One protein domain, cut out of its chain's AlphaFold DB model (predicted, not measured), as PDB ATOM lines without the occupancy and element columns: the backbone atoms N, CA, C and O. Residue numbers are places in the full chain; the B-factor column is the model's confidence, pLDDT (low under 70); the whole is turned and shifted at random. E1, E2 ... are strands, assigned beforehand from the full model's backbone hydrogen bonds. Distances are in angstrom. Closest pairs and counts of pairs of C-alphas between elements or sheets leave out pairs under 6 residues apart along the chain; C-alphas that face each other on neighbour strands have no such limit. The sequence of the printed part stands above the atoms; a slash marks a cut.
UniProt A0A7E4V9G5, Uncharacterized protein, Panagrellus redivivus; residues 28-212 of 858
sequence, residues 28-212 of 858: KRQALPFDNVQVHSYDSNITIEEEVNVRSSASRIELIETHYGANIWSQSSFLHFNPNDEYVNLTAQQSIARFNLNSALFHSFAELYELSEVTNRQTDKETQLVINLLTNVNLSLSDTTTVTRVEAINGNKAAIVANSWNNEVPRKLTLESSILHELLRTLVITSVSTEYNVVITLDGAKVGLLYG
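This is residues 28 to 212 of the 858 residues of an uncharacterized protein of Panagrellus redivivus (UniProt A0A7E4V9G5). One long, strongly twisted sheet is folded over lengthwise into two walls that join along a crease: the seven strands E1 to E7 lie side by side, each bending sharply so that its two halves fall in different walls. At the E7 end the walls are continued by different strands, one by E10, E9 and E8, the other by the short E11, while E1 makes the far end. The printed part has 185 residues, with no named helix and eleven named strands, E1 to E11 in order along the chain. The sheet is branched, its neighbour pairs are antiparallel, and the class is all strand. The whole is compact, with a radius of gyration of the C-alphas of 16.8 A and spans of 49 by 36 by 31 A.

E1 is residues 37 to 48, beginning at C-alpha 37 at (179.495, 260.672, 247.243); it bends by 135 degrees at residue 42. E2, residues 52 to 64, bends by 133 degrees at 57; E3, residues 68 to 81, by 137 at 75; E4, residues 87 to 101, by 139 at 94; E5, residues 104 to 119, by 139 at 107. E6, residues 127 to 143, bends by 140 degrees at 135 and measures 18.0 A from first to last C-alpha; E7, residues 148 to 164, bends by 140 degrees at 155 and measures 19.3 A. E8 is residues 172 to 179, 22.3 A; E9 is 185 to 192, 22.5 A; E10 is 196 to 203, 23.1 A. E11, residues 206 to 211, measures 16.9 A and ends at C-alpha 211 at (208.016, 239.277, 249.141).

E7 has three neighbours. E6 lies on one side, with N 152 and O 139 at 2.7 A, within hydrogen-bond range. On the other side lie E10, beside residues 155 to 164, with N 161 and O 199 at 2.8 A, and E11, beside residues 148 to 153, with N 151 and O 208 at 2.8 A. E9 pairs with E10, N 200 and O 189 at 2.7 A, and with the edge strand E8, N 174 and O 190 at 2.8 A. E7 to E10 form a Greek key: E8, E9 and E10 are a meander and E7 is the antiparallel neighbour of E10. E1 to E7 are a meander too, each strand the antiparallel neighbour of the one before; in the hairpin of E4 and E5, N 94 and O 111 are 2.8 A apart. In the hairpin of E1 and E2, N 40 and O 60 are 2.8 A apart. The closest C-alphas of E4 and E7, those of Leu 101 and Ser 164, are 6.8 A apart. E1 and E11 are apart.

The C-alphas farthest apart, those of Glu 49 and Gly 212, are 52.4 A apart. The printed part has no cut. No link is long; E5 to E6 and E7 to E8 are short, the others tight. Mean pLDDT of the printed part is 89.1; residues 28 to 34, 146 to 147 and 181 to 182 are under 70.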
ATOM      1  N   LYS A  28     177.302 277.793 250.714       46.12
ATOM      2  CA  LYS A  28     178.067 277.377 251.888       46.12
ATOM      3  C   LYS A  28     177.382 276.130 252.433       46.12
ATOM      4  O   LYS A  28     176.376 276.263 253.121       46.12
ATOM      5  N   ARG A  29     177.990 274.972 252.162       57.03
ATOM      6  CA  ARG A  29     177.691 273.666 252.766       57.03
ATOM      7  C   ARG A  29     176.356 273.077 252.295       57.03
ATOM      8  O   ARG A  29     175.287 273.531 252.689       57.03
ATOM      9  N   GLN A  30     176.428 272.021 251.498       49.88
ATOM     10  CA  GLN A  30     175.330 271.075 251.332       49.88
ATOM     11  C   GLN A  30     175.906 269.683 251.560       49.88
ATOM     12  O   GLN A  30     176.876 269.319 250.902       49.88
ATOM     13  N   ALA A  31     175.321 268.931 252.497       50.19
ATOM     14  CA  ALA A  31     175.340 267.485 252.358       50.19
ATOM     15  C   ALA A  31     174.621 267.211 251.037       50.19
ATOM     16  O   ALA A  31     173.478 267.645 250.855       50.19
ATOM     17  N   LEU A  32     175.336 266.637 250.075       59.66
ATOM     18  CA  LEU A  32     174.696 266.178 248.858       59.66
ATOM     19  C   LEU A  32     173.710 265.071 249.268       59.66
ATOM     20  O   LEU A  32     174.001 264.328 250.201       59.66
ATOM     21  N   PRO A  33     172.530 264.970 248.641       55.91
ATOM     22  CA  PRO A  33     171.522 263.970 249.000       55.91
ATOM     23  C   PRO A  33     171.919 262.537 248.591       55.91
ATOM     24  O   PRO A  33     171.047 261.682 248.479       55.91
ATOM     25  N   PHE A  34     173.202 262.293 248.320       68.00
ATOM     26  CA  PHE A  34     173.728 261.030 247.826       68.00
ATOM     27  C   PHE A  34     174.597 260.422 248.919       68.00
ATOM     28  O   PHE A  34     175.559 261.046 249.367       68.00
ATOM     29  N   ASP A  35     174.243 259.214 249.348       74.56
ATOM     30  CA  ASP A  35     174.927 258.533 250.450       74.56
ATOM     31  C   ASP A  35     176.361 258.112 250.070       74.56
ATOM     32  O   ASP A  35     177.230 258.015 250.938       74.56
ATOM     33  N   ASN A  36     176.616 257.944 248.769       84.12
ATOM     34  CA  ASN A  36     177.825 257.318 248.232       84.12
ATOM     35  C   ASN A  36     178.907 258.326 247.807       84.12
ATOM     36  O   ASN A  36     180.075 257.961 247.696       84.12
ATOM     37  N   VAL A  37     178.554 259.605 247.621       88.81
ATOM     38  CA  VAL A  37     179.495 260.672 247.243       88.81
ATOM     39  C   VAL A  37     179.380 261.835 248.216       88.81
ATOM     40  O   VAL A  37     178.408 262.597 248.208       88.81
ATOM     41  N   GLN A  38     180.416 262.022 249.028       88.00
ATOM     42  CA  GLN A  38     180.488 263.097 250.011       88.00
ATOM     43  C   GLN A  38     181.629 264.059 249.677       88.00
ATOM     44  O   GLN A  38     182.768 263.666 249.426       88.00
ATOM     45  N   VAL A  39     181.324 265.360 249.675       88.56
ATOM     46  CA  VAL A  39     182.306 266.417 249.405       88.56
ATOM     47  C   VAL A  39     182.421 267.333 250.612       88.56
ATOM     48  O   VAL A  39     181.491 268.061 250.962       88.56
ATOM     49  N   HIS A  40     183.606 267.351 251.210       87.00
ATOM     50  CA  HIS A  40     183.964 268.238 252.305       87.00
ATOM     51  C   HIS A  40     184.929 269.298 251.789       87.00
ATOM     52  O   HIS A  40     185.987 268.975 251.257       87.00
ATOM     53  N   SER A  41     184.583 270.577 251.915       87.00
ATOM     54  CA  SER A  41     185.425 271.671 251.420       87.00
ATOM     55  C   SER A  41     185.076 272.995 252.095       87.00
ATOM     56  O   SER A  41     183.939 273.207 252.530       87.00
ATOM     57  N   TYR A  42     186.053 273.902 252.174       80.44
ATOM     58  CA  TYR A  42     185.844 275.263 252.676       80.44
ATOM     59  C   TYR A  42     184.944 276.092 251.760       80.44
ATOM     60  O   TYR A  42     184.068 276.810 252.245       80.44
ATOM     61  N   ASP A  43     185.153 275.961 250.451       84.44
ATOM     62  CA  ASP A  43     184.452 276.702 249.414       84.44
ATOM     63  C   ASP A  43     184.157 275.761 248.245       84.44
ATOM     64  O   ASP A  43     185.058 275.263 247.568       84.44
ATOM     65  N   SER A  44     182.869 275.520 248.005       84.69
ATOM     66  CA  SER A  44     182.391 274.713 246.887       84.69
ATOM     67  C   SER A  44     181.323 275.453 246.101       84.69
ATOM     68  O   SER A  44     180.479 276.161 246.652       84.69
ATOM     69  N   ASN A  45     181.368 275.289 244.787       89.81
ATOM     70  CA  ASN A  45     180.327 275.719 243.879       89.81
ATOM     71  C   ASN A  45     179.658 274.471 243.308       89.81
ATOM     72  O   ASN A  45     180.285 273.736 242.548       89.81
ATOM     73  N   ILE A  46     178.410 274.252 243.712       88.44
ATOM     74  CA  ILE A  46     177.606 273.097 243.326       88.44
ATOM     75  C   ILE A  46     176.540 273.577 242.343       88.44
ATOM     76  O   ILE A  46     175.803 274.527 242.630       88.44
ATOM     77  N   THR A  47     176.450 272.915 241.197       89.19
ATOM     78  CA  THR A  47     175.360 273.085 240.236       89.19
ATOM     79  C   THR A  47     174.710 271.730 240.001       89.19
ATOM     80  O   THR A  47     175.395 270.780 239.629       89.19
ATOM     81  N   ILE A  48     173.405 271.656 240.257       88.19
ATOM     82  CA  ILE A  48     172.585 270.454 240.101       88.19
ATOM     83  C   ILE A  48     171.637 270.730 238.937       88.19
ATOM     84  O   ILE A  48     170.766 271.596 239.055       88.19
ATOM     85  N   GLU A  49     171.848 270.039 237.823       86.12
ATOM     86  CA  GLU A  49     170.970 270.059 236.650       86.12
ATOM     87  C   GLU A  49     170.503 268.620 236.373       86.12
ATOM     88  O   GLU A  49     169.975 267.978 237.282       86.12
ATOM     89  N   GLU A  50     170.699 268.099 235.159       87.31
ATOM     90  CA  GLU A  50     170.599 266.654 234.885       87.31
ATOM     91  C   GLU A  50     171.747 265.881 235.548       87.31
ATOM     92  O   GLU A  50     171.590 264.731 235.948       87.31
ATOM     93  N   GLU A  51     172.879 266.559 235.728       91.00
ATOM     94  CA  GLU A  51     174.097 266.055 236.348       91.00
ATOM     95  C   GLU A  51     174.511 266.983 237.496       91.00
ATOM     96  O   GLU A  51     174.168 268.173 237.545       91.00
ATOM     97  N   VAL A  52     175.271 266.436 238.436       90.81
ATOM     98  CA  VAL A  52     175.806 267.155 239.585       90.81
ATOM     99  C   VAL A  52     177.254 267.513 239.301       90.81
ATOM    100  O   VAL A  52     178.115 266.663 239.103       90.81
ATOM    101  N   ASN A  53     177.527 268.813 239.303       93.88
ATOM    102  CA  ASN A  53     178.858 269.360 239.104       93.88
ATOM    103  C   ASN A  53     179.292 270.088 240.373       93.88
ATOM    104  O   ASN A  53     178.616 271.015 240.831       93.88
ATOM    105  N   VAL A  54     180.444 269.710 240.918       93.25
ATOM    106  CA  VAL A  54     181.000 270.285 242.141       93.25
ATOM    107  C   VAL A  54     182.416 270.769 241.868       93.25
ATOM    108  O   VAL A  54     183.302 269.996 241.520       93.25
ATOM    109  N   ARG A  55     182.639 272.076 242.014       94.19
ATOM    110  CA  ARG A  55     183.977 272.682 241.985       94.19
ATOM    111  C   ARG A  55     184.361 273.100 243.383       94.19
ATOM    112  O   ARG A  55     183.681 273.957 243.950       94.19
ATOM    113  N   SER A  56     185.459 272.569 243.893       92.25
ATOM    114  CA  SER A  56     185.885 272.799 245.268       92.25
ATOM    115  C   SER A  56     187.328 273.286 245.332       92.25
ATOM    116  O   SER A  56     188.191 272.871 244.556       92.25
ATOM    117  N   SER A  57     187.592 274.189 246.274       90.00
ATOM    118  CA  SER A  57     188.948 274.564 246.684       90.00
ATOM    119  C   SER A  57     189.219 273.998 248.070       90.00
ATOM    120  O   SER A  57     188.387 274.186 248.960       90.00
ATOM    121  N   ALA A  58     190.365 273.341 248.240       89.19
ATOM    122  CA  ALA A  58     190.757 272.563 249.411       89.19
ATOM    123  C   ALA A  58     189.627 271.621 249.855       89.19
ATOM    124  O   ALA A  58     188.720 272.011 250.596       89.19
ATOM    125  N   SER A  59     189.658 270.388 249.357       90.94
ATOM    126  CA  SER A  59     188.583 269.418 249.553       90.94
ATOM    127  C   SER A  59     189.083 268.060 250.014       90.94
ATOM    128  O   SER A  59     190.155 267.625 249.599       90.94
ATOM    129  N   ARG A  60     188.252 267.376 250.802       92.31
ATOM    130  CA  ARG A  60     188.235 265.921 250.943       92.31
ATOM    131  C   ARG A  60     186.993 265.398 250.229       92.31
ATOM    132  O   ARG A  60     185.882 265.802 250.565       92.31
ATOM    133  N   ILE A  61     187.190 264.530 249.251       92.00
ATOM    134  CA  ILE A  61     186.125 263.802 248.568       92.00
ATOM    135  C   ILE A  61     186.155 262.376 249.094       92.00
ATOM    136  O   ILE A  61     187.219 261.761 249.137       92.00
ATOM    137  N   GLU A  62     185.002 261.891 249.521       91.50
ATOM    138  CA  GLU A  62     184.810 260.548 250.044       91.50
ATOM    139  C   GLU A  62     183.814 259.821 249.139       91.50
ATOM    140  O   GLU A  62     182.706 260.306 248.898       91.50
ATOM    141  N   LEU A  63     184.264 258.702 248.580       91.00
ATOM    142  CA  LEU A  63     183.489 257.811 247.727       91.00
ATOM    143  C   LEU A  63     183.272 256.520 248.510       91.00
ATOM    144  O   LEU A  63     184.245 255.916 248.968       91.00
ATOM    145  N   ILE A  64     182.014 256.132 248.693       88.06
ATOM    146  CA  ILE A  64     181.611 255.005 249.533       88.06
ATOM    147  C   ILE A  64     180.770 254.061 248.684       88.06
ATOM    148  O   ILE A  64     179.620 254.354 248.373       88.06
ATOM    149  N   GLU A  65     181.342 252.909 248.354       85.25
ATOM    150  CA  GLU A  65     180.690 251.837 247.612       85.25
ATOM    151  C   GLU A  65     180.806 250.488 248.324       85.25
ATOM    152  O   GLU A  65     181.523 250.324 249.310       85.25
ATOM    153  N   THR A  66     180.065 249.489 247.832       81.75
ATOM    154  CA  THR A  66     180.040 248.154 248.467       81.75
ATOM    155  C   THR A  66     181.407 247.460 248.409       81.75
ATOM    156  O   THR A  66     181.829 246.860 249.394       81.75
ATOM    157  N   HIS A  67     182.097 247.552 247.269       82.38
ATOM    158  CA  HIS A  67     183.389 246.891 247.020       82.38
ATOM    159  C   HIS A  67     184.561 247.869 246.933       82.38
ATOM    160  O   HIS A  67     185.707 247.469 246.728       82.38
ATOM    161  N   TYR A  68     184.270 249.159 247.068       87.25
ATOM    162  CA  TYR A  68     185.201 250.238 246.805       87.25
ATOM    163  C   TYR A  68     185.008 251.358 247.822       87.25
ATOM    164  O   TYR A  68     183.890 251.726 248.165       87.25
ATOM    165  N   GLY A  69     186.108 251.925 248.291       90.81
ATOM    166  CA  GLY A  69     186.095 253.176 249.025       90.81
ATOM    167  C   GLY A  69     187.283 254.030 248.619       90.81
ATOM    168  O   GLY A  69     188.373 253.527 248.336       90.81
ATOM    169  N   ALA A  70     187.090 255.343 248.586       93.25
ATOM    170  CA  ALA A  70     188.190 256.264 248.366       93.25
ATOM    171  C   ALA A  70     188.039 257.530 249.189       93.25
ATOM    172  O   ALA A  70     186.973 258.128 249.274       93.25
ATOM    173  N   ASN A  71     189.163 257.964 249.745       93.75
ATOM    174  CA  ASN A  71     189.322 259.260 250.373       93.75
ATOM    175  C   ASN A  71     190.386 260.038 249.609       93.75
ATOM    176  O   ASN A  71     191.537 259.602 249.523       93.75
ATOM    177  N   ILE A  72     189.998 261.181 249.048       94.69
ATOM    178  CA  ILE A  72     190.837 261.980 248.154       94.69
ATOM    179  C   ILE A  72     190.918 263.399 248.705       94.69
ATOM    180  O   ILE A  72     189.931 264.133 248.732       94.69
ATOM    181  N   TRP A  73     192.108 263.791 249.141       94.44
ATOM    182  CA  TRP A  73     192.420 265.140 249.597       94.44
ATOM    183  C   TRP A  73     193.108 265.903 248.474       94.44
ATOM    184  O   TRP A  73     194.096 265.425 247.928       94.44
ATOM    185  N   SER A  74     192.621 267.096 248.149       95.00
ATOM    186  CA  SER A  74     193.141 267.889 247.031       95.00
ATOM    187  C   SER A  74     193.068 269.386 247.302       95.00
ATOM    188  O   SER A  74     192.140 269.860 247.963       95.00
ATOM    189  N   GLN A  75     193.981 270.161 246.717       93.62
ATOM    190  CA  GLN A  75     193.925 271.625 246.791       93.62
ATOM    191  C   GLN A  75     192.839 272.230 245.905       93.62
ATOM    192  O   GLN A  75     192.260 273.261 246.246       93.62
ATOM    193  N   SER A  76     192.538 271.594 244.780       94.69
ATOM    194  CA  SER A  76     191.401 271.947 243.941       94.69
ATOM    195  C   SER A  76     190.852 270.688 243.302       94.69
ATOM    196  O   SER A  76     191.623 269.813 242.919       94.69
ATOM    197  N   SER A  77     189.532 270.603 243.196       96.38
ATOM    198  CA  SER A  77     188.860 269.484 242.556       96.38
ATOM    199  C   SER A  77     187.667 269.944 241.728       96.38
ATOM    200  O   SER A  77     187.008 270.953 242.015       96.38
ATOM    201  N   PHE A  78     187.402 269.181 240.679       96.81
ATOM    202  CA  PHE A  78     186.183 269.225 239.903       96.81
ATOM    203  C   PHE A  78     185.625 267.809 239.815       96.81
ATOM    204  O   PHE A  78     186.231 266.927 239.208       96.81
ATOM    205  N   LEU A  79     184.484 267.624 240.463       95.75
ATOM    206  CA  LEU A  79     183.741 266.382 240.551       95.75
ATOM    207  C   LEU A  79     182.467 266.505 239.717       95.75
ATOM    208  O   LEU A  79     181.778 267.529 239.757       95.75
ATOM    209  N   HIS A  80     182.168 265.457 238.968       94.94
ATOM    210  CA  HIS A  80     181.085 265.397 238.009       94.94
ATOM    211  C   HIS A  80     180.460 264.001 238.030       94.94
ATOM    212  O   HIS A  80     181.146 263.024 237.746       94.94
ATOM    213  N   PHE A  81     179.180 263.905 238.370       93.06
ATOM    214  CA  PHE A  81     178.478 262.628 238.509       93.06
ATOM    215  C   PHE A  81     176.979 262.816 238.260       93.06
ATOM    216  O   PHE A  81     176.466 263.935 238.371       93.06
ATOM    217  N   ASN A  82     176.252 261.756 237.914       89.12
ATOM    218  CA  ASN A  82     174.795 261.840 237.774       89.12
ATOM    219  C   ASN A  82     174.086 261.651 239.135       89.12
ATOM    220  O   ASN A  82     174.639 261.048 240.046       89.12
ATOM    221  N   PRO A  83     172.836 262.115 239.313       80.69
ATOM    222  CA  PRO A  83     172.102 261.947 240.574       80.69
ATOM    223  C   PRO A  83     171.804 260.488 240.958       80.69
ATOM    224  O   PRO A  83     171.539 260.200 242.120       80.69
ATOM    225  N   ASN A  84     171.809 259.577 239.985       80.00
ATOM    226  CA  ASN A  84     171.696 258.136 240.240       80.00
ATOM    227  C   ASN A  84     173.049 257.502 240.590       80.00
ATOM    228  O   ASN A  84     173.084 256.339 240.986       80.00
ATOM    229  N   ASP A  85     174.125 258.279 240.439       72.00
ATOM    230  CA  ASP A  85     175.497 257.954 240.798       72.00
ATOM    231  C   ASP A  85     175.988 256.668 240.096       72.00
ATOM    232  O   ASP A  85     176.697 255.830 240.625       72.00
ATOM    233  N   GLU A  86     175.567 256.482 238.846       84.75
ATOM    234  CA  GLU A  86     176.004 255.381 237.976       84.75
ATOM    235  C   GLU A  86     177.449 255.573 237.496       84.75
ATOM    236  O   GLU A  86     178.108 254.605 237.111       84.75
ATOM    237  N   TYR A  87     177.929 256.820 237.500       91.44
ATOM    238  CA  TYR A  87     179.312 257.161 237.204       91.44
ATOM    239  C   TYR A  87     179.779 258.361 238.025       91.44
ATOM    240  O   TYR A  87     179.030 259.322 238.232       91.44
ATOM    241  N   VAL A  88     181.064 258.354 238.372       93.38
ATOM    242  CA  VAL A  88     181.752 259.465 239.022       93.38
ATOM    243  C   VAL A  88     183.024 259.810 238.261       93.38
ATOM    244  O   VAL A  88     183.936 259.004 238.112       93.38
ATOM    245  N   ASN A  89     183.121 261.058 237.819       96.62
ATOM    246  CA  ASN A  89     184.325 261.617 237.222       96.62
ATOM    247  C   ASN A  89     184.908 262.687 238.140       96.62
ATOM    248  O   ASN A  89     184.236 263.644 238.523       96.62
ATOM    249  N   LEU A  90     186.188 262.555 238.462       96.88
ATOM    250  CA  LEU A  90     186.914 263.480 239.314       96.88
ATOM    251  C   LEU A  90     188.208 263.906 238.632       96.88
ATOM    252  O   LEU A  90     188.992 263.085 238.175       96.88
ATOM    253  N   THR A  91     188.463 265.207 238.643       97.56
ATOM    254  CA  THR A  91     189.779 265.781 238.354       97.56
ATOM    255  C   THR A  91     190.228 266.592 239.559       97.56
ATOM    256  O   THR A  91     189.457 267.388 240.096       97.56
ATOM    257  N   ALA A  92     191.449 266.377 240.034       96.56
ATOM    258  CA  ALA A  92     191.942 266.979 241.263       96.56
ATOM    259  C   ALA A  92     193.434 267.320 241.179       96.56
ATOM    260  O   ALA A  92     194.219 266.587 240.583       96.56
ATOM    261  N   GLN A  93     193.827 268.439 241.787       96.25
ATOM    262  CA  GLN A  93     195.200 268.946 241.795       96.25
ATOM    263  C   GLN A  93     195.857 268.815 243.170       96.25
ATOM    264  O   GLN A  93     195.225 269.099 244.196       96.25
ATOM    265  N   GLN A  94     197.148 268.468 243.155       92.12
ATOM    266  CA  GLN A  94     197.992 268.190 244.320       92.12
ATOM    267  C   GLN A  94     197.279 267.248 245.282       92.12
ATOM    268  O   GLN A  94     196.915 267.611 246.405       92.12
ATOM    269  N   SER A  95     197.004 266.057 244.765       91.38
ATOM    270  CA  SER A  95     196.070 265.126 245.361       91.38
ATOM    271  C   SER A  95     196.809 264.030 246.104       91.38
ATOM    272  O   SER A  95     197.754 263.428 245.595       91.38
ATOM    273  N   ILE A  96     196.327 263.751 247.306       93.94
ATOM    274  CA  ILE A  96     196.662 262.570 248.083       93.94
ATOM    275  C   ILE A  96     195.402 261.716 248.110       93.94
ATOM    276  O   ILE A  96     194.337 262.215 248.465       93.94
ATOM    277  N   ALA A  97     195.509 260.444 247.754       93.88
ATOM    278  CA  ALA A  97     194.383 259.525 247.778       93.88
ATOM    279  C   ALA A  97     194.732 258.253 248.545       93.88
ATOM    280  O   ALA A  97     195.830 257.706 248.420       93.88
ATOM    281  N   ARG A  98     193.764 257.781 249.323       93.50
ATOM    282  CA  ARG A  98     193.729 256.438 249.892       93.50
ATOM    283  C   ARG A  98     192.517 255.740 249.311       93.50
ATOM    284  O   ARG A  98     191.409 256.244 249.476       93.50
ATOM    285  N   PHE A  99     192.727 254.607 248.659       90.50
ATOM    286  CA  PHE A  99     191.645 253.832 248.072       90.50
ATOM    287  C   PHE A  99     191.731 252.369 248.485       90.50
ATOM    288  O   PHE A  99     192.817 251.800 248.578       90.50
ATOM    289  N   ASN A 100     190.577 251.784 248.779       91.12
ATOM    290  CA  ASN A 100     190.413 250.376 249.087       91.12
ATOM    291  C   ASN A 100     189.501 249.744 248.038       91.12
ATOM    292  O   ASN A 100     188.426 250.262 247.744       91.12
ATOM    293  N   LEU A 101     189.942 248.623 247.484       90.75
ATOM    294  CA  LEU A 101     189.188 247.798 246.554       90.75
ATOM    295  C   LEU A 101     189.192 246.378 247.110       90.75
ATOM    296  O   LEU A 101     190.160 245.638 246.927       90.75
ATOM    297  N   ASN A 102     188.136 246.028 247.841       89.12
ATOM    298  CA  ASN A 102     188.083 244.816 248.658       89.12
ATOM    299  C   ASN A 102     189.355 244.667 249.530       89.12
ATOM    300  O   ASN A 102     189.631 245.560 250.336       89.12
ATOM    301  N   SER A 103     190.148 243.597 249.374       87.25
ATOM    302  CA  SER A 103     191.400 243.397 250.128       87.25
ATOM    303  C   SER A 103     192.604 244.231 249.653       87.25
ATOM    304  O   SER A 103     193.623 244.296 250.347       87.25
ATOM    305  N   ALA A 104     192.522 244.882 248.489       90.25
ATOM    306  CA  ALA A 104     193.605 245.714 247.974       90.25
ATOM    307  C   ALA A 104     193.522 247.137 248.535       90.25
ATOM    308  O   ALA A 104     192.560 247.870 248.297       90.25
ATOM    309  N   LEU A 105     194.566 247.549 249.248       91.25
ATOM    310  CA  LEU A 105     194.742 248.903 249.745       91.25
ATOM    311  C   LEU A 105     195.794 249.624 248.917       91.25
ATOM    312  O   LEU A 105     196.892 249.117 248.681       91.25
ATOM    313  N   PHE A 106     195.477 250.856 248.558       91.62
ATOM    314  CA  PHE A 106     196.369 251.693 247.801       91.62
ATOM    315  C   PHE A 106     196.484 253.090 248.389       91.62
ATOM    316  O   PHE A 106     195.521 253.691 248.879       91.62
ATOM    317  N   HIS A 107     197.684 253.636 248.251       93.00
ATOM    318  CA  HIS A 107     197.988 255.018 248.574       93.00
ATOM    319  C   HIS A 107     198.643 255.664 247.372       93.00
ATOM    320  O   HIS A 107     199.602 255.118 246.836       93.00
ATOM    321  N   SER A 108     198.165 256.831 246.966       94.62
ATOM    322  CA  SER A 108     198.759 257.555 245.849       94.62
ATOM    323  C   SER A 108     198.895 259.040 246.127       94.62
ATOM    324  O   SER A 108     198.039 259.647 246.770       94.62
ATOM    325  N   PHE A 109     199.943 259.629 245.575       94.81
ATOM    326  CA  PHE A 109     200.153 261.063 245.492       94.81
ATOM    327  C   PHE A 109     200.471 261.430 244.044       94.81
ATOM    328  O   PHE A 109     201.242 260.724 243.395       94.81
ATOM    329  N   ALA A 110     199.877 262.515 243.553       96.19
ATOM    330  CA  ALA A 110     200.170 263.073 242.237       96.19
ATOM    331  C   ALA A 110     199.824 264.566 242.184       96.19
ATOM    332  O   ALA A 110     198.948 265.047 242.911       96.19
ATOM    333  N   GLU A 111     200.466 265.307 241.283       95.94
ATOM    334  CA  GLU A 111     200.113 266.711 241.047       95.94
ATOM    335  C   GLU A 111     198.783 266.869 240.320       95.94
ATOM    336  O   GLU A 111     198.043 267.811 240.605       95.94
ATOM    337  N   LEU A 112     198.463 265.953 239.410       96.50
ATOM    338  CA  LEU A 112     197.171 265.883 238.749       96.50
ATOM    339  C   LEU A 112     196.630 264.455 238.847       96.50
ATOM    340  O   LEU A 112     197.311 263.481 238.536       96.50
ATOM    341  N   TYR A 113     195.396 264.365 239.318       96.88
ATOM    342  CA  TYR A 113     194.681 263.131 239.594       96.88
ATOM    343  C   TYR A 113     193.383 263.147 238.800       96.88
ATOM    344  O   TYR A 113     192.561 264.045 238.978       96.88
ATOM    345  N   GLU A 114     193.198 262.163 237.936       97.50
ATOM    346  CA  GLU A 114     191.964 261.954 237.189       97.50
ATOM    347  C   GLU A 114     191.407 260.588 237.565       97.50
ATOM    348  O   GLU A 114     192.134 259.600 237.539       97.50
ATOM    349  N   LEU A 115     190.132 260.527 237.916       96.75
ATOM    350  CA  LEU A 115     189.413 259.301 238.229       96.75
ATOM    351  C   LEU A 115     188.134 259.277 237.404       96.75
ATOM    352  O   LEU A 115     187.395 260.259 237.370       96.75
ATOM    353  N   SER A 116     187.883 258.139 236.776       96.31
ATOM    354  CA  SER A 116     186.602 257.776 236.196       96.31
ATOM    355  C   SER A 116     186.161 256.468 236.828       96.31
ATOM    356  O   SER A 116     186.904 255.485 236.831       96.31
ATOM    357  N   GLU A 117     184.977 256.486 237.407       93.94
ATOM    358  CA  GLU A 117     184.348 255.357 238.062       93.94
ATOM    359  C   GLU A 117     183.010 255.083 237.384       93.94
ATOM    360  O   GLU A 117     182.293 256.003 236.983       93.94
ATOM    361  N   VAL A 118     182.719 253.799 237.208       92.25
ATOM    362  CA  VAL A 118     181.442 253.298 236.714       92.25
ATOM    363  C   VAL A 118     181.076 252.095 237.569       92.25
ATOM    364  O   VAL A 118     181.830 251.121 237.607       92.25
ATOM    365  N   THR A 119     179.915 252.136 238.221       86.38
ATOM    366  CA  THR A 119     179.415 251.015 239.028       86.38
ATOM    367  C   THR A 119     178.061 250.539 238.530       86.38
ATOM    368  O   THR A 119     177.105 251.304 238.393       86.38
ATOM    369  N   ASN A 120     177.935 249.227 238.342       83.19
ATOM    370  CA  ASN A 120     176.673 248.582 238.010       83.19
ATOM    371  C   ASN A 120     175.825 248.342 239.269       83.19
ATOM    372  O   ASN A 120     175.680 247.230 239.775       83.19
ATOM    373  N   ARG A 121     175.214 249.408 239.789       75.62
ATOM    374  CA  ARG A 121     174.462 249.358 241.057       75.62
ATOM    375  C   ARG A 121     173.176 248.530 241.005       75.62
ATOM    376  O   ARG A 121     172.608 248.224 242.052       75.62
ATOM    377  N   GLN A 122     172.693 248.186 239.811       76.06
ATOM    378  CA  GLN A 122     171.402 247.519 239.631       76.06
ATOM    379  C   GLN A 122     171.466 245.995 239.776       76.06
ATOM    380  O   GLN A 122     170.430 245.379 240.027       76.06
ATOM    381  N   THR A 123     172.638 245.378 239.601       78.00
ATOM    382  CA  THR A 123     172.747 243.912 239.528       78.00
ATOM    383  C   THR A 123     173.789 243.353 240.488       78.00
ATOM    384  O   THR A 123     173.425 242.861 241.554       78.00
ATOM    385  N   ASP A 124     175.062 243.432 240.119       78.88
ATOM    386  CA  ASP A 124     176.200 242.815 240.806       78.88
ATOM    387  C   ASP A 124     177.006 243.801 241.659       78.88
ATOM    388  O   ASP A 124     177.727 243.369 242.555       78.88
ATOM    389  N   LYS A 125     176.829 245.112 241.438       81.31
ATOM    390  CA  LYS A 125     177.631 246.184 242.045       81.31
ATOM    391  C   LYS A 125     179.116 246.077 241.705       81.31
ATOM    392  O   LYS A 125     179.952 246.562 242.467       81.31
ATOM    393  N   GLU A 126     179.444 245.465 240.570       86.94
ATOM    394  CA  GLU A 126     180.802 245.513 240.042       86.94
ATOM    395  C   GLU A 126     181.148 246.957 239.667       86.94
ATOM    396  O   GLU A 126     180.333 247.703 239.110       86.94
ATOM    397  N   THR A 127     182.367 247.346 240.017       88.88
ATOM    398  CA  THR A 127     182.896 248.696 239.866       88.88
ATOM    399  C   THR A 127     184.120 248.626 238.975       88.88
ATOM    400  O   THR A 127     185.074 247.899 239.262       88.88
ATOM    401  N   GLN A 128     184.106 249.426 237.918       93.50
ATOM    402  CA  GLN A 128     185.264 249.695 237.089       93.50
ATOM    403  C   GLN A 128     185.823 251.073 237.436       93.50
ATOM    404  O   GLN A 128     185.107 252.071 237.452       93.50
ATOM    405  N   LEU A 129     187.129 251.122 237.676       94.56
ATOM    406  CA  LEU A 129     187.887 252.323 237.991       94.56
ATOM    407  C   LEU A 129     188.977 252.522 236.944       94.56
ATOM    408  O   LEU A 129     189.729 251.601 236.617       94.56
ATOM    409  N   VAL A 130     189.104 253.754 236.471       97.00
ATOM    410  CA  VAL A 130     190.220 254.216 235.650       97.00
ATOM    411  C   VAL A 130     190.803 255.453 236.316       97.00
ATOM    412  O   VAL A 130     190.149 256.490 236.390       97.00
ATOM    413  N   ILE A 131     192.032 255.341 236.814       97.06
ATOM    414  CA  ILE A 131     192.743 256.416 237.508       97.06
ATOM    415  C   ILE A 131     193.984 256.786 236.700       97.06
ATOM    416  O   ILE A 131     194.836 255.937 236.447       97.06
ATOM    417  N   ASN A 132     194.131 258.058 236.345       97.88
ATOM    418  CA  ASN A 132     195.366 258.601 235.790       97.88
ATOM    419  C   ASN A 132     196.030 259.517 236.817       97.88
ATOM    420  O   ASN A 132     195.456 260.506 237.270       97.88
ATOM    421  N   LEU A 133     197.268 259.186 237.157       97.50
ATOM    422  CA  LEU A 133     198.151 259.972 238.004       97.50
ATOM    423  C   LEU A 133     199.206 260.609 237.108       97.50
ATOM    424  O   LEU A 133     199.922 259.904 236.393       97.50
ATOM    425  N   LEU A 134     199.294 261.933 237.126       96.25
ATOM    426  CA  LEU A 134     200.163 262.699 236.242       96.25
ATOM    427  C   LEU A 134     201.084 263.597 237.072       96.25
ATOM    428  O   LEU A 134     200.610 264.366 237.910       96.25
ATOM    429  N   THR A 135     202.383 263.500 236.778       94.12
ATOM    430  CA  THR A 135     203.495 264.249 237.382       94.12
ATOM    431  C   THR A 135     203.721 263.948 238.870       94.12
ATOM    432  O   THR A 135     202.802 264.015 239.687       94.12
ATOM    433  N   ASN A 136     204.980 263.663 239.233       94.19
ATOM    434  CA  ASN A 136     205.420 263.397 240.610       94.19
ATOM    435  C   ASN A 136     204.577 262.321 241.310       94.19
ATOM    436  O   ASN A 136     204.053 262.514 242.408       94.19
ATOM    437  N   VAL A 137     204.435 261.181 240.638       95.31
ATOM    438  CA  VAL A 137     203.596 260.074 241.081       95.31
ATOM    439  C   VAL A 137     204.321 259.235 242.125       95.31
ATOM    440  O   VAL A 137     205.365 258.644 241.848       95.31
ATOM    441  N   ASN A 138     203.708 259.118 243.299       95.38
ATOM    442  CA  ASN A 138     204.038 258.090 244.277       95.38
ATOM    443  C   ASN A 138     202.827 257.182 244.452       95.38
ATOM    444  O   ASN A 138     201.702 257.667 244.564       95.38
ATOM    445  N   LEU A 139     203.046 255.876 244.482       94.88
ATOM    446  CA  LEU A 139     202.003 254.868 244.580       94.88
ATOM    447  C   LEU A 139     202.472 253.748 245.502       94.88
ATOM    448  O   LEU A 139     203.596 253.279 245.402       94.88
ATOM    449  N   SER A 140     201.591 253.272 246.364       93.69
ATOM    450  CA  SER A 140     201.775 252.046 247.123       93.69
ATOM    451  C   SER A 140     200.558 251.164 246.914       93.69
ATOM    452  O   SER A 140     199.432 251.657 246.952       93.69
ATOM    453  N   LEU A 141     200.806 249.881 246.681       91.88
ATOM    454  CA  LEU A 141     199.826 248.810 246.636       91.88
ATOM    455  C   LEU A 141     200.212 247.786 247.702       91.88
ATOM    456  O   LEU A 141     201.325 247.259 247.707       91.88
ATOM    457  N   SER A 142     199.277 247.498 248.590       88.38
ATOM    458  CA  SER A 142     199.374 246.422 249.569       88.38
ATOM    459  C   SER A 142     198.089 245.615 249.529       88.38
ATOM    460  O   SER A 142     197.009 246.190 249.636       88.38
ATOM    461  N   ASP A 143     198.195 244.301 249.400       83.50
ATOM    462  CA  ASP A 143     197.054 243.409 249.605       83.50
ATOM    463  C   ASP A 143     197.111 242.912 251.046       83.50
ATOM    464  O   ASP A 143     198.107 242.308 251.434       83.50
ATOM    465  N   THR A 144     196.075 243.164 251.847       72.88
ATOM    466  CA  THR A 144     196.056 242.767 253.268       72.88
ATOM    467  C   THR A 144     196.182 241.259 253.462       72.88
ATOM    468  O   THR A 144     196.598 240.797 254.522       72.88
ATOM    469  N   THR A 145     195.854 240.483 252.432       71.62
ATOM    470  CA  THR A 145     195.847 239.026 252.487       71.62
ATOM    471  C   THR A 145     197.148 238.382 252.016       71.62
ATOM    472  O   THR A 145     197.333 237.180 252.204       71.62
ATOM    473  N   THR A 146     198.058 239.152 251.410       68.00
ATOM    474  CA  THR A 146     199.371 238.655 250.985       68.00
ATOM    475  C   THR A 146     200.474 239.452 251.669       68.00
ATOM    476  O   THR A 146     200.335 240.640 251.927       68.00
ATOM    477  N   VAL A 147     201.633 238.839 251.915       68.56
ATOM    478  CA  VAL A 147     202.811 239.550 252.460       68.56
ATOM    479  C   VAL A 147     203.505 240.392 251.371       68.56
ATOM    480  O   VAL A 147     204.712 240.613 251.413       68.56
ATOM    481  N   THR A 148     202.759 240.825 250.351       76.56
ATOM    482  CA  THR A 148     203.302 241.513 249.183       76.56
ATOM    483  C   THR A 148     202.944 242.986 249.240       76.56
ATOM    484  O   THR A 148     201.774 243.370 249.247       76.56
ATOM    485  N   ARG A 149     203.978 243.823 249.253       88.19
ATOM    486  CA  ARG A 149     203.853 245.277 249.170       88.19
ATOM    487  C   ARG A 149     204.662 245.763 247.987       88.19
ATOM    488  O   ARG A 149     205.827 245.397 247.849       88.19
ATOM    489  N   VAL A 150     204.040 246.597 247.165       92.56
ATOM    490  CA  VAL A 150     204.674 247.257 246.029       92.56
ATOM    491  C   VAL A 150     204.616 248.756 246.250       92.56
ATOM    492  O   VAL A 150     203.577 249.308 246.605       92.56
ATOM    493  N   GLU A 151     205.739 249.425 246.049       94.56
ATOM    494  CA  GLU A 151     205.859 250.872 246.161       94.56
ATOM    495  C   GLU A 151     206.532 251.411 244.913       94.56
ATOM    496  O   GLU A 151     207.539 250.877 244.471       94.56
ATOM    497  N   ALA A 152     205.994 252.478 244.352       95.81
ATOM    498  CA  ALA A 152     206.554 253.202 243.232       95.81
ATOM    499  C   ALA A 152     206.708 254.663 243.647       95.81
ATOM    500  O   ALA A 152     205.756 255.271 244.131       95.81
ATOM    501  N   ILE A 153     207.899 255.227 243.471       95.50
ATOM    502  CA  ILE A 153     208.186 256.619 243.825       95.50
ATOM    503  C   ILE A 153     208.778 257.382 242.647       95.50
ATOM    504  O   ILE A 153     209.461 256.801 241.798       95.50
ATOM    505  N   ASN A 154     208.552 258.695 242.647       94.94
ATOM    506  CA  ASN A 154     209.064 259.640 241.657       94.94
ATOM    507  C   ASN A 154     208.720 259.247 240.209       94.94
ATOM    508  O   ASN A 154     209.530 259.439 239.308       94.94
ATOM    509  N   GLY A 155     207.535 258.675 239.987       95.88
ATOM    510  CA  GLY A 155     207.045 258.362 238.649       95.88
ATOM    511  C   GLY A 155     206.614 259.611 237.882       95.88
ATOM    512  O   GLY A 155     206.087 260.564 238.458       95.88
ATOM    513  N   ASN A 156     206.766 259.584 236.562       95.25
ATOM    514  CA  ASN A 156     206.245 260.631 235.680       95.25
ATOM    515  C   ASN A 156     204.729 260.502 235.519       95.25
ATOM    516  O   ASN A 156     203.996 261.492 235.536       95.25
ATOM    517  N   LYS A 157     204.262 259.262 235.363       95.94
ATOM    518  CA  LYS A 157     202.858 258.926 235.155       95.94
ATOM    519  C   LYS A 157     202.557 257.539 235.714       95.94
ATOM    520  O   LYS A 157     203.387 256.635 235.631       95.94
ATOM    521  N   ALA A 158     201.339 257.371 236.215       97.44
ATOM    522  CA  ALA A 158     200.734 256.062 236.404       97.44
ATOM    523  C   ALA A 158     199.320 256.046 235.820       97.44
ATOM    524  O   ALA A 158     198.570 257.006 235.977       97.44
ATOM    525  N   ALA A 159     198.951 254.954 235.165       97.31
ATOM    526  CA  ALA A 159     197.572 254.665 234.792       97.31
ATOM    527  C   ALA A 159     197.141 253.391 235.513       97.31
ATOM    528  O   ALA A 159     197.824 252.377 235.410       97.31
ATOM    529  N   ILE A 160     196.040 253.444 236.250       96.88
ATOM    530  CA  ILE A 160     195.507 252.328 237.025       96.88
ATOM    531  C   ILE A 160     194.134 251.996 236.457       96.88
ATOM    532  O   ILE A 160     193.256 252.852 236.408       96.88
ATOM    533  N   VAL A 161     193.950 250.756 236.030       97.00
ATOM    534  CA  VAL A 161     192.650 250.200 235.666       97.00
ATOM    535  C   VAL A 161     192.341 249.120 236.680       97.00
ATOM    536  O   VAL A 161     193.103 248.163 236.807       97.00
ATOM    537  N   ALA A 162     191.254 249.276 237.418       95.38
ATOM    538  CA  ALA A 162     190.884 248.344 238.465       95.38
ATOM    539  C   ALA A 162     189.418 247.949 238.334       95.38
ATOM    540  O   ALA A 162     188.565 248.797 238.108       95.38
ATOM    541  N   ASN A 163     189.139 246.659 238.476       93.88
ATOM    542  CA  ASN A 163     187.790 246.117 238.459       93.88
ATOM    543  C   ASN A 163     187.567 245.341 239.754       93.88
ATOM    544  O   ASN A 163     188.414 244.516 240.111       93.88
ATOM    545  N   SER A 164     186.452 245.582 240.441       91.69
ATOM    546  CA  SER A 164     185.938 244.630 241.425       91.69
ATOM    547  C   SER A 164     185.171 243.529 240.698       91.69
ATOM    548  O   SER A 164     184.481 243.788 239.715       91.69
ATOM    549  N   TRP A 165     185.315 242.297 241.170       89.25
ATOM    550  CA  TRP A 165     184.554 241.155 240.670       89.25
ATOM    551  C   TRP A 165     184.448 240.076 241.741       89.25
ATOM    552  O   TRP A 165     185.013 240.209 242.826       89.25
ATOM    553  N   ASN A 166     183.782 238.972 241.422       86.31
ATOM    554  CA  ASN A 166     183.811 237.764 242.238       86.31
ATOM    555  C   ASN A 166     184.083 236.539 241.356       86.31
ATOM    556  O   ASN A 166     183.157 235.880 240.885       86.31
ATOM    557  N   ASN A 167     185.362 236.264 241.097       86.75
ATOM    558  CA  ASN A 167     185.807 235.171 240.233       86.75
ATOM    559  C   ASN A 167     186.778 234.266 240.992       86.75
ATOM    560  O   ASN A 167     187.740 234.753 241.563       86.75
ATOM    561  N   GLU A 168     186.609 232.945 240.953       89.50
ATOM    562  CA  GLU A 168     187.540 232.003 241.600       89.50
ATOM    563  C   GLU A 168     188.862 231.879 240.814       89.50
ATOM    564  O   GLU A 168     189.108 230.898 240.110       89.50
ATOM    565  N   VAL A 169     189.718 232.901 240.897       90.50
ATOM    566  CA  VAL A 169     191.032 232.951 240.239       90.50
ATOM    567  C   VAL A 169     192.145 232.913 241.290       90.50
ATOM    568  O   VAL A 169     192.054 233.622 242.296       90.50
ATOM    569  N   PRO A 170     193.219 232.124 241.076       89.69
ATOM    570  CA  PRO A 170     194.377 232.128 241.959       89.69
ATOM    571  C   PRO A 170     194.990 233.522 242.078       89.69
ATOM    572  O   PRO A 170     195.152 234.227 241.077       89.69
ATOM    573  N   ARG A 171     195.386 233.889 243.298       89.50
ATOM    574  CA  ARG A 171     196.056 235.162 243.552       89.50
ATOM    575  C   ARG A 171     197.398 235.204 242.841       89.50
ATOM    576  O   ARG A 171     198.208 234.281 242.946       89.50
ATOM    577  N   LYS A 172     197.629 236.284 242.103       92.12
ATOM    578  CA  LYS A 172     198.829 236.444 241.288       92.12
ATOM    579  C   LYS A 172     199.182 237.916 241.158       92.12
ATOM    580  O   LYS A 172     198.338 238.717 240.768       92.12
ATOM    581  N   LEU A 173     200.448 238.242 241.399       93.56
ATOM    582  CA  LEU A 173     201.018 239.549 241.091       93.56
ATOM    583  C   LEU A 173     202.069 239.379 239.992       93.56
ATOM    584  O   LEU A 173     202.973 238.556 240.118       93.56
ATOM    585  N   THR A 174     201.970 240.143 238.912       95.31
ATOM    586  CA  THR A 174     202.972 240.160 237.842       95.31
ATOM    587  C   THR A 174     203.502 241.558 237.603       95.31
ATOM    588  O   THR A 174     202.731 242.512 237.608       95.31
ATOM    589  N   LEU A 175     204.803 241.682 237.373       96.38
ATOM    590  CA  LEU A 175     205.467 242.916 236.975       96.38
ATOM    591  C   LEU A 175     206.169 242.654 235.642       96.38
ATOM    592  O   LEU A 175     207.015 241.773 235.566       96.38
ATOM    593  N   GLU A 176     205.836 243.401 234.599       95.81
ATOM    594  CA  GLU A 176     206.381 243.210 233.255       95.81
ATOM    595  C   GLU A 176     207.003 244.510 232.749       95.81
ATOM    596  O   GLU A 176     206.341 245.546 232.664       95.81
ATOM    597  N   SER A 177     208.295 244.461 232.429       94.88
ATOM    598  CA  SER A 177     209.002 245.549 231.757       94.88
ATOM    599  C   SER A 177     208.733 245.443 230.261       94.88
ATOM    600  O   SER A 177     209.291 244.585 229.576       94.88
ATOM    601  N   SER A 178     207.852 246.303 229.757       86.44
ATOM    602  CA  SER A 178     207.483 246.356 228.345       86.44
ATOM    603  C   SER A 178     208.294 247.423 227.620       86.44
ATOM    604  O   SER A 178     208.483 248.529 228.128       86.44
ATOM    605  N   ILE A 179     208.773 247.092 226.422       84.00
ATOM    606  CA  ILE A 179     209.533 248.001 225.562       84.00
ATOM    607  C   ILE A 179     208.562 248.599 224.552       84.00
ATOM    608  O   ILE A 179     208.059 247.909 223.665       84.00
ATOM    609  N   LEU A 180     208.308 249.895 224.689       77.44
ATOM    610  CA  LEU A 180     207.579 250.674 223.701       77.44
ATOM    611  C   LEU A 180     208.513 251.075 222.548       77.44
ATOM    612  O   LEU A 180     209.709 250.767 222.524       77.44
ATOM    613  N   HIS A 181     207.957 251.768 221.555       65.31
ATOM    614  CA  HIS A 181     208.744 252.359 220.477       65.31
ATOM    615  C   HIS A 181     209.886 253.227 221.046       65.31
ATOM    616  O   HIS A 181     209.714 253.908 222.053       65.31
ATOM    617  N   GLU A 182     211.055 253.190 220.397       68.25
ATOM    618  CA  GLU A 182     212.213 254.044 220.723       68.25
ATOM    619  C   GLU A 182     212.920 253.754 222.066       68.25
ATOM    620  O   GLU A 182     213.498 254.653 222.667       68.25
ATOM    621  N   LEU A 183     212.951 252.492 222.525       72.19
ATOM    622  CA  LEU A 183     213.677 252.044 223.737       72.19
ATOM    623  C   LEU A 183     213.132 252.578 225.075       72.19
ATOM    624  O   LEU A 183     213.714 252.270 226.125       72.19
ATOM    625  N   LEU A 184     212.025 253.322 225.047       82.88
ATOM    626  CA  LEU A 184     211.274 253.699 226.238       82.88
ATOM    627  C   LEU A 184     210.626 252.453 226.839       82.88
ATOM    628  O   LEU A 184     210.036 251.639 226.126       82.88
ATOM    629  N   ARG A 185     210.759 252.296 228.155       90.44
ATOM    630  CA  ARG A 185     210.181 251.169 228.881       90.44
ATOM    631  C   ARG A 185     209.075 251.650 229.795       90.44
ATOM    632  O   ARG A 185     209.211 252.678 230.448       90.44
ATOM    633  N   THR A 186     208.016 250.865 229.868       94.69
ATOM    634  CA  THR A 186     206.958 251.021 230.866       94.69
ATOM    635  C   THR A 186     206.890 249.766 231.705       94.69
ATOM    636  O   THR A 186     207.028 248.665 231.171       94.69
ATOM    637  N   LEU A 187     206.630 249.924 232.996       96.88
ATOM    638  CA  LEU A 187     206.415 248.792 233.882       96.88
ATOM    639  C   LEU A 187     204.916 248.570 234.061       96.88
ATOM    640  O   LEU A 187     204.204 249.465 234.517       96.88
ATOM    641  N   VAL A 188     204.440 247.379 233.718       97.00
ATOM    642  CA  VAL A 188     203.050 246.973 233.919       97.00
ATOM    643  C   VAL A 188     202.981 246.056 235.132       97.00
ATOM    644  O   VAL A 188     203.567 244.980 235.141       97.00
ATOM    645  N   ILE A 189     202.260 246.480 236.163       95.81
ATOM    646  CA  ILE A 189     201.998 245.714 237.380       95.81
ATOM    647  C   ILE A 189     200.560 245.217 237.303       95.81
ATOM    648  O   ILE A 189     199.644 246.019 237.184       95.81
ATOM    649  N   THR A 190     200.339 243.912 237.376       95.25
ATOM    650  CA  THR A 190     198.996 243.322 237.380       95.25
ATOM    651  C   THR A 190     198.807 242.505 238.646       95.25
ATOM    652  O   THR A 190     199.550 241.555 238.870       95.25
ATOM    653  N   SER A 191     197.829 242.873 239.468       94.00
ATOM    654  CA  SER A 191     197.419 242.133 240.661       94.00
ATOM    655  C   SER A 191     196.031 241.552 240.433       94.00
ATOM    656  O   SER A 191     195.074 242.292 240.210       94.00
ATOM    657  N   VAL A 192     195.928 240.228 240.478       93.06
ATOM    658  CA  VAL A 192     194.679 239.487 240.296       93.06
ATOM    659  C   VAL A 192     194.371 238.726 241.571       93.06
ATOM    660  O   VAL A 192     195.239 238.038 242.110       93.06
ATOM    661  N   SER A 193     193.127 238.820 242.027       92.38
ATOM    662  CA  SER A 193     192.595 238.047 243.141       92.38
ATOM    663  C   SER A 193     191.188 237.545 242.823       92.38
ATOM    664  O   SER A 193     190.641 237.777 241.736       92.38
ATOM    665  N   THR A 194     190.578 236.876 243.799       91.38
ATOM    666  CA  THR A 194     189.185 236.454 243.695       91.38
ATOM    667  C   THR A 194     188.192 237.612 243.686       91.38
ATOM    668  O   THR A 194     187.082 237.476 243.184       91.38
ATOM    669  N   GLU A 195     188.604 238.762 244.217       91.56
ATOM    670  CA  GLU A 195     187.742 239.912 244.498       91.56
ATOM    671  C   GLU A 195     188.031 241.108 243.584       91.56
ATOM    672  O   GLU A 195     187.254 242.064 243.526       91.56
ATOM    673  N   TYR A 196     189.174 241.106 242.899       92.38
ATOM    674  CA  TYR A 196     189.573 242.224 242.059       92.38
ATOM    675  C   TYR A 196     190.573 241.830 240.968       92.38
ATOM    676  O   TYR A 196     191.278 240.821 241.044       92.38
ATOM    677  N   ASN A 197     190.694 242.710 239.979       94.50
ATOM    678  CA  ASN A 197     191.801 242.742 239.033       94.50
ATOM    679  C   ASN A 197     192.267 244.176 238.835       94.50
ATOM    680  O   ASN A 197     191.489 245.033 238.421       94.50
ATOM    681  N   VAL A 198     193.536 244.422 239.133       94.69
ATOM    682  CA  VAL A 198     194.153 245.740 239.060       94.69
ATOM    683  C   VAL A 198     195.349 245.680 238.127       94.69
ATOM    684  O   VAL A 198     196.264 244.890 238.332       94.69
ATOM    685  N   VAL A 199     195.376 246.579 237.151       96.81
ATOM    686  CA  VAL A 199     196.485 246.786 236.224       96.81
ATOM    687  C   VAL A 199     197.000 248.209 236.399       96.81
ATOM    688  O   VAL A 199     196.261 249.169 236.204       96.81
ATOM    689  N   ILE A 200     198.272 248.358 236.746       96.56
ATOM    690  CA  ILE A 200     198.971 249.634 236.886       96.56
ATOM    691  C   ILE A 200     200.037 249.701 235.796       96.56
ATOM    692  O   ILE A 200     200.912 248.848 235.729       96.56
ATOM    693  N   THR A 201     200.009 250.735 234.969       97.19
ATOM    694  CA  THR A 201     201.087 251.059 234.029       97.19
ATOM    695  C   THR A 201     201.871 252.242 234.574       97.19
ATOM    696  O   THR A 201     201.290 253.305 234.785       97.19
ATOM    697  N   LEU A 202     203.169 252.062 234.805       96.81
ATOM    698  CA  LEU A 202     204.081 253.067 235.345       96.81
ATOM    699  C   LEU A 202     205.086 253.535 234.293       96.81
ATOM    700  O   LEU A 202     205.596 252.740 233.499       96.81
ATOM    701  N   ASP A 203     205.399 254.826 234.353       95.31
ATOM    702  CA  ASP A 203     206.435 255.475 233.556       95.31
ATOM    703  C   ASP A 203     207.429 256.210 234.469       95.31
ATOM    704  O   ASP A 203     207.036 257.064 235.273       95.31
ATOM    705  N   GLY A 204     208.716 255.871 234.349       93.88
ATOM    706  CA  GLY A 204     209.825 256.557 235.015       93.88
ATOM    707  C   GLY A 204     209.865 256.450 236.543       93.88
ATOM    708  O   GLY A 204     210.501 257.277 237.183       93.88
ATOM    709  N   ALA A 205     209.184 255.475 237.150       95.81
ATOM    710  CA  ALA A 205     209.124 255.316 238.607       95.81
ATOM    711  C   ALA A 205     210.181 254.335 239.136       95.81
ATOM    712  O   ALA A 205     210.339 253.247 238.586       95.81
ATOM    713  N   LYS A 206     210.830 254.652 240.264       96.00
ATOM    714  CA  LYS A 206     211.603 253.653 241.023       96.00
ATOM    715  C   LYS A 206     210.622 252.756 241.766       96.00
ATOM    716  O   LYS A 206     209.815 253.273 242.535       96.00
ATOM    717  N   VAL A 207     210.709 251.443 241.570       96.50
ATOM    718  CA  VAL A 207     209.772 250.487 242.177       96.50
ATOM    719  C   VAL A 207     210.484 249.612 243.196       96.50
ATOM    720  O   VAL A 207     211.575 249.124 242.942       96.50
ATOM    721  N   GLY A 208     209.877 249.427 244.358       94.81
ATOM    722  CA  GLY A 208     210.316 248.533 245.416       94.81
ATOM    723  C   GLY A 208     209.233 247.506 245.683       94.81
ATOM    724  O   GLY A 208     208.044 247.827 245.670       94.81
ATOM    725  N   LEU A 209     209.640 246.268 245.910       92.38
ATOM    726  CA  LEU A 209     208.751 245.160 246.199       92.38
ATOM    727  C   LEU A 209     209.318 244.341 247.353       92.38
ATOM    728  O   LEU A 209     210.510 244.037 247.391       92.38
ATOM    729  N   LEU A 210     208.445 243.967 248.281       88.06
ATOM    730  CA  LEU A 210     208.759 243.041 249.364       88.06
ATOM    731  C   LEU A 210     207.948 241.757 249.180       88.06
ATOM    732  O   LEU A 210     206.731 241.826 249.018       88.06
ATOM    733  N   TYR A 211     208.624 240.606 249.205       85.56
ATOM    734  CA  TYR A 211     208.016 239.277 249.141       85.56
ATOM    735  C   TYR A 211     208.720 238.327 250.115       85.56
ATOM    736  O   TYR A 211     209.846 237.890 249.876       85.56
ATOM    737  N   GLY A 212     208.066 238.007 251.235       80.75
ATOM    738  CA  GLY A 212     208.659 237.173 252.283       80.75
ATOM    739  C   GLY A 212     209.968 237.771 252.817       80.75
ATOM    740  O   GLY A 212     209.977 238.887 253.326       80.75
TER     741      GLY A 212